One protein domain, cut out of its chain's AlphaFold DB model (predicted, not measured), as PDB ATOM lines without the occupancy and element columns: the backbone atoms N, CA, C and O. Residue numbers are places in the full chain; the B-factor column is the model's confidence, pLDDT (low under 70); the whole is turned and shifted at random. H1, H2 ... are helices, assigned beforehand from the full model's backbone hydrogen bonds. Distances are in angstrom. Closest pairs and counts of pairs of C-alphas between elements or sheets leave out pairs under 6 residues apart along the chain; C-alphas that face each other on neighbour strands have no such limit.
ATOM      1  N   PRO A  96     243.433 278.124 415.611       80.25
ATOM      2  CA  PRO A  96     242.726 278.711 414.476       80.25
ATOM      3  C   PRO A  96     241.268 279.037 414.806       80.25
ATOM      4  O   PRO A  96     240.807 280.115 414.444       80.25
ATOM      5  N   ASP A  97     240.566 278.170 415.540       82.94
ATOM      6  CA  ASP A  97     239.151 278.370 415.877       82.94
ATOM      7  C   ASP A  97     238.966 279.638 416.709       82.94
ATOM      8  O   ASP A  97     238.145 280.495 416.385       82.94
ATOM      9  N   LYS A  98     239.823 279.828 417.722       82.12
ATOM     10  CA  LYS A  98     239.794 281.036 418.550       82.12
ATOM     11  C   LYS A  98     240.102 282.295 417.736       82.12
ATOM     12  O   LYS A  98     239.455 283.314 417.954       82.12
ATOM     13  N   LEU A  99     241.051 282.243 416.792       83.81
ATOM     14  CA  LEU A  99     241.324 283.379 415.901       83.81
ATOM     15  C   LEU A  99     240.083 283.740 415.072       83.81
ATOM     16  O   LEU A  99     239.720 284.916 414.985       83.81
ATOM     17  N   MET A 100     239.444 282.731 414.473       84.94
ATOM     18  CA  MET A 100     238.249 282.904 413.647       84.94
ATOM     19  C   MET A 100     237.084 283.473 414.457       84.94
ATOM     20  O   MET A 100     236.372 284.343 413.963       84.94
ATOM     21  N   ASP A 101     236.909 283.025 415.700       86.06
ATOM     22  CA  ASP A 101     235.860 283.520 416.588       86.06
ATOM     23  C   ASP A 101     236.103 284.962 417.036       86.06
ATOM     24  O   ASP A 101     235.182 285.778 416.976       86.06
ATOM     25  N   THR A 102     237.333 285.313 417.428       79.44
ATOM     26  CA  THR A 102     237.646 286.672 417.896       79.44
ATOM     27  C   THR A 102     237.537 287.713 416.786       79.44
ATOM     28  O   THR A 102     237.002 288.794 417.018       79.44
ATOM     29  N   TYR A 103     237.988 287.398 415.569       83.69
ATOM     30  CA  TYR A 103     237.949 288.330 414.436       83.69
ATOM     31  C   TYR A 103     236.821 288.037 413.444       83.69
ATOM     32  O   TYR A 103     236.860 288.508 412.306       83.69
ATOM     33  N   ARG A 104     235.780 287.307 413.868       85.75
ATOM     34  CA  ARG A 104     234.630 286.942 413.023       85.75
ATOM     35  C   ARG A 104     234.008 288.150 412.319       85.75
ATOM     36  O   ARG A 104     233.625 288.060 411.157       85.75
ATOM     37  N   ASN A 105     233.939 289.276 413.028       89.06
ATOM     38  CA  ASN A 105     233.353 290.524 412.541       89.06
ATOM     39  C   ASN A 105     234.407 291.551 412.080       89.06
ATOM     40  O   ASN A 105     234.038 292.660 411.704       89.06
ATOM     41  N   ASP A 106     235.697 291.196 412.083       84.56
ATOM     42  CA  ASP A 106     236.797 292.048 411.619       84.56
ATOM     43  C   ASP A 106     237.665 291.299 410.584       84.56
ATOM     44  O   ASP A 106     238.753 290.785 410.884       84.56
ATOM     45  N   PRO A 107     237.199 291.224 409.323       87.12
ATOM     46  CA  PRO A 107     237.908 290.506 408.269       87.12
ATOM     47  C   PRO A 107     239.263 291.138 407.921       87.12
ATOM     48  O   PRO A 107     240.121 290.466 407.341       87.12
ATOM     49  N   MET A 108     239.477 292.419 408.237       84.19
ATOM     50  CA  MET A 108     240.755 293.088 408.003       84.19
ATOM     51  C   MET A 108     241.807 292.582 408.991       84.19
ATOM     52  O   MET A 108     242.893 292.175 408.566       84.19
ATOM     53  N   MET A 109     241.469 292.541 410.281       79.19
ATOM     54  CA  MET A 109     242.347 291.998 411.320       79.19
ATOM     55  C   MET A 109     242.600 290.507 411.129       79.19
ATOM     56  O   MET A 109     243.745 290.062 411.239       79.19
ATOM     57  N   LEU A 110     241.579 289.743 410.729       84.62
ATOM     58  CA  LEU A 110     241.752 288.330 410.401       84.62
ATOM     59  C   LEU A 110     242.797 288.133 409.287       84.62
ATOM     60  O   LEU A 110     243.739 287.354 409.444       84.62
ATOM     61  N   LYS A 111     242.692 288.886 408.181       82.69
ATOM     62  CA  LYS A 111     243.678 288.841 407.086       82.69
ATOM     63  C   LYS A 111     245.078 289.238 407.546       82.69
ATOM     64  O   LYS A 111     246.050 288.643 407.085       82.69
ATOM     65  N   HIS A 112     245.191 290.234 408.422       80.62
ATOM     66  CA  HIS A 112     246.477 290.657 408.968       80.62
ATOM     67  C   HIS A 112     247.158 289.515 409.739       80.62
ATOM     68  O   HIS A 112     248.303 289.169 409.439       80.62
ATOM     69  N   HIS A 113     246.435 288.862 410.655       79.81
ATOM     70  CA  HIS A 113     246.968 287.734 411.422       79.81
ATOM     71  C   HIS A 113     247.341 286.538 410.537       79.81
ATOM     72  O   HIS A 113     248.412 285.959 410.723       79.81
ATOM     73  N   LEU A 114     246.519 286.205 409.536       83.50
ATOM     74  CA  LEU A 114     246.817 285.118 408.596       83.50
ATOM     75  C   LEU A 114     248.067 285.400 407.748       83.50
ATOM     76  O   LEU A 114     248.883 284.504 407.541       83.50
ATOM     77  N   ARG A 115     248.270 286.647 407.302       80.62
ATOM     78  CA  ARG A 115     249.507 287.048 406.606       80.62
ATOM     79  C   ARG A 115     250.729 286.905 407.508       80.62
ATOM     80  O   ARG A 115     251.733 286.345 407.078       80.62
ATOM     81  N   GLY A 116     250.626 287.362 408.756       79.19
ATOM     82  CA  GLY A 116     251.695 287.209 409.745       79.19
ATOM     83  C   GLY A 116     252.047 285.744 410.014       79.19
ATOM     84  O   GLY A 116     253.227 285.410 410.137       79.19
ATOM     85  N   PHE A 117     251.043 284.862 410.053       80.75
ATOM     86  CA  PHE A 117     251.251 283.418 410.148       80.75
ATOM     87  C   PHE A 117     251.994 282.869 408.922       80.75
ATOM     88  O   PHE A 117     252.996 282.179 409.090       80.75
ATOM     89  N   ASN A 118     251.558 283.220 407.706       81.00
ATOM     90  CA  ASN A 118     252.178 282.737 406.470       81.00
ATOM     91  C   ASN A 118     253.661 283.123 406.365       81.00
ATOM     92  O   ASN A 118     254.500 282.251 406.167       81.00
ATOM     93  N   THR A 119     253.999 284.398 406.590       78.06
ATOM     94  CA  THR A 119     255.397 284.865 406.552       78.06
ATOM     95  C   THR A 119     256.287 284.079 407.516       78.06
ATOM     96  O   THR A 119     257.426 283.759 407.203       78.06
ATOM     97  N   ARG A 120     255.776 283.718 408.694       76.12
ATOM     98  CA  ARG A 120     256.550 282.922 409.653       76.12
ATOM     99  C   ARG A 120     256.668 281.465 409.284       76.12
ATOM    100  O   ARG A 120     257.695 280.856 409.562       76.12
ATOM    101  N   TYR A 121     255.611 280.900 408.720       83.12
ATOM    102  CA  TYR A 121     255.668 279.548 408.203       83.12
ATOM    103  C   TYR A 121     256.754 279.439 407.123       83.12
ATOM    104  O   TYR A 121     257.549 278.504 407.165       83.12
ATOM    105  N   GLU A 122     256.859 280.438 406.243       80.88
ATOM    106  CA  GLU A 122     257.941 280.562 405.257       80.88
ATOM    107  C   GLU A 122     259.321 280.659 405.935       80.88
ATOM    108  O   GLU A 122     260.177 279.816 405.668       80.88
ATOM    109  N   GLU A 123     259.512 281.583 406.890       83.06
ATOM    110  CA  GLU A 123     260.776 281.740 407.640       83.06
ATOM    111  C   GLU A 123     261.209 280.446 408.367       83.06
ATOM    112  O   GLU A 123     262.392 280.104 408.416       83.06
ATOM    113  N   ILE A 124     260.263 279.717 408.972       85.19
ATOM    114  CA  ILE A 124     260.540 278.439 409.645       85.19
ATOM    115  C   ILE A 124     260.905 277.369 408.618       85.19
ATOM    116  O   ILE A 124     261.836 276.600 408.851       85.19
ATOM    117  N   SER A 125     260.190 277.312 407.495       79.38
ATOM    118  CA  SER A 125     260.442 276.336 406.433       79.38
ATOM    119  C   SER A 125     261.846 276.500 405.845       79.38
ATOM    120  O   SER A 125     262.571 275.511 405.703       79.38
ATOM    121  N   GLU A 126     262.281 277.743 405.606       89.38
ATOM    122  CA  GLU A 126     263.650 278.055 405.176       89.38
ATOM    123  C   GLU A 126     264.688 277.589 406.198       89.38
ATOM    124  O   GLU A 126     265.589 276.828 405.851       89.38
ATOM    125  N   LYS A 127     264.519 277.931 407.480       88.06
ATOM    126  CA  LYS A 127     265.441 277.481 408.539       88.06
ATOM    127  C   LYS A 127     265.505 275.963 408.667       88.06
ATOM    128  O   LYS A 127     266.576 275.401 408.875       88.06
ATOM    129  N   VAL A 128     264.372 275.271 408.548       89.44
ATOM    130  CA  VAL A 128     264.339 273.800 408.572       89.44
ATOM    131  C   VAL A 128     265.124 273.226 407.396       89.44
ATOM    132  O   VAL A 128     265.830 272.229 407.567       89.44
ATOM    133  N   LYS A 129     265.030 273.841 406.213       88.62
ATOM    134  CA  LYS A 129     265.831 273.453 405.050       88.62
ATOM    135  C   LYS A 129     267.326 273.658 405.314       88.62
ATOM    136  O   LYS A 129     268.085 272.706 405.154       88.62
ATOM    137  N   GLU A 130     267.724 274.833 405.799       92.19
ATOM    138  CA  GLU A 130     269.117 275.148 406.146       92.19
ATOM    139  C   GLU A 130     269.692 274.161 407.170       92.19
ATOM    140  O   GLU A 130     270.765 273.593 406.965       92.19
ATOM    141  N   TYR A 131     268.957 273.881 408.251       92.12
ATOM    142  CA  TYR A 131     269.405 272.926 409.265       92.12
ATOM    143  C   TYR A 131     269.535 271.505 408.719       92.12
ATOM    144  O   TYR A 131     270.471 270.791 409.080       92.12
ATOM    145  N   ARG A 132     268.636 271.074 407.824       91.06
ATOM    146  CA  ARG A 132     268.756 269.763 407.169       91.06
ATOM    147  C   ARG A 132     270.021 269.670 406.322       91.06
ATOM    148  O   ARG A 132     270.703 268.649 406.387       91.06
ATOM    149  N   GLU A 133     270.342 270.716 405.566       93.12
ATOM    150  CA  GLU A 133     271.565 270.785 404.761       93.12
ATOM    151  C   GLU A 133     272.818 270.747 405.649       93.12
ATOM    152  O   GLU A 133     273.705 269.921 405.427       93.12
ATOM    153  N   GLN A 134     272.852 271.538 406.726       92.81
ATOM    154  CA  GLN A 134     273.951 271.516 407.700       92.81
ATOM    155  C   GLN A 134     274.124 270.140 408.354       92.81
ATOM    156  O   GLN A 134     275.241 269.641 408.471       92.81
ATOM    157  N   CYS A 135     273.032 269.475 408.741       91.94
ATOM    158  CA  CYS A 135     273.101 268.122 409.289       91.94
ATOM    159  C   CYS A 135     273.693 267.112 408.294       91.94
ATOM    160  O   CYS A 135     274.390 266.191 408.719       91.94
ATOM    161  N   LEU A 136     273.416 267.250 406.993       92.81
ATOM    162  CA  LEU A 136     274.000 266.390 405.960       92.81
ATOM    163  C   LEU A 136     275.503 266.638 405.809       92.81
ATOM    164  O   LEU A 136     276.271 265.676 405.794       92.81
ATOM    165  N   ILE A 137     275.922 267.906 405.766       93.62
ATOM    166  CA  ILE A 137     277.339 268.293 405.713       93.62
ATOM    167  C   ILE A 137     278.083 267.715 406.921       93.62
ATOM    168  O   ILE A 137     279.040 266.961 406.751       93.62
ATOM    169  N   ASN A 138     277.575 267.959 408.130       93.06
ATOM    170  CA  ASN A 138     278.196 267.484 409.365       93.06
ATOM    171  C   ASN A 138     278.282 265.951 409.409       93.06
ATOM    172  O   ASN A 138     279.286 265.396 409.850       93.06
ATOM    173  N   LYS A 139     277.258 265.235 408.920       93.25
ATOM    174  CA  LYS A 139     277.302 263.766 408.808       93.25
ATOM    175  C   LYS A 139     278.417 263.296 407.876       93.25
ATOM    176  O   LYS A 139     279.120 262.348 408.222       93.25
ATOM    177  N   HIS A 140     278.588 263.944 406.725       90.25
ATOM    178  CA  HIS A 140     279.670 263.622 405.797       90.25
ATOM    179  C   HIS A 140     281.051 263.932 406.379       90.25
ATOM    180  O   HIS A 140     281.976 263.148 406.190       90.25
ATOM    181  N   GLU A 141     281.207 265.034 407.108       92.00
ATOM    182  CA  GLU A 141     282.469 265.368 407.776       92.00
ATOM    183  C   GLU A 141     282.828 264.358 408.867       92.00
ATOM    184  O   GLU A 141     283.951 263.863 408.895       92.00
ATOM    185  N   ILE A 142     281.860 263.957 409.698       92.44
ATOM    186  CA  ILE A 142     282.063 262.912 410.712       92.44
ATOM    187  C   ILE A 142     282.481 261.585 410.067       92.44
ATOM    188  O   ILE A 142     283.324 260.883 410.614       92.44
ATOM    189  N   GLN A 143     281.913 261.230 408.909       88.62
ATOM    190  CA  GLN A 143     282.310 260.024 408.175       88.62
ATOM    191  C   GLN A 143     283.746 260.088 407.646       88.62
ATOM    192  O   GLN A 143     284.389 259.053 407.585       88.62
ATOM    193  N   LYS A 144     284.253 261.272 407.282       89.75
ATOM    194  CA  LYS A 144     285.648 261.450 406.836       89.75
ATOM    195  C   LYS A 144     286.663 261.365 407.980       89.75
ATOM    196  O   LYS A 144     287.841 261.155 407.721       89.75
ATOM    197  N   LEU A 145     286.219 261.599 409.215       86.25
ATOM    198  CA  LEU A 145     287.048 261.564 410.425       86.25
ATOM    199  C   LEU A 145     287.077 260.184 411.104       86.25
ATOM    200  O   LEU A 145     287.812 260.012 412.076       86.25
ATOM    201  N   LYS A 146     286.259 259.235 410.637       66.56
ATOM    202  CA  LYS A 146     286.229 257.838 411.085       66.56
ATOM    203  C   LYS A 146     287.027 256.956 410.138       66.56
ATOM    204  O   LYS A 146     287.653 256.011 410.657       66.56
TER     205      LYS A 146
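Overview. This is residues 96 to 146 of the 146 residues of an uncharacterized protein of Clostridium perfringens (UniProt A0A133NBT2). A short helix, H1, folds back over the first turns of one long helix, H2, in the shape of a hook, and most of H2 sticks out free as a long arm, residues 115 to 144. The printed part has 51 residues with two named helices, H1 then H2, and no named strand; the class is all helix. The whole is extended, with a radius of gyration of the C-alphas of 19.4 A, and a rod of 62 by 16 by 6 A.

Arrangement. H1, residues 96 to 102, and H2, residues 107 to 144, are close but not clearly touching. Their closest C-alphas, those of Met 100 and Leu 110, are 7.2 A apart. They run opposite ways at a shallow tilt of 25 degrees. In both helices every O i to N i+4 pair is within hydrogen-bond range.

Along the chain. H1 begins with C-alpha 96 at (242.726, 278.711, 414.476) and measures 10.0 A from first to last C-alpha. H2 runs 55.9 A, from C-alpha 107 at (237.908, 290.506, 408.269) to C-alpha 144 at (285.648, 261.450, 406.836).

Size, cuts and confidence. The two C-alphas farthest apart, those of Asn 105 and Lys 146, are 62.2 A apart. The printed part has no cut, and the link from H1 to H2 is tight. Residue 146, the chain's last, is under 70 in pLDDT; the mean of the printed part is 85.5.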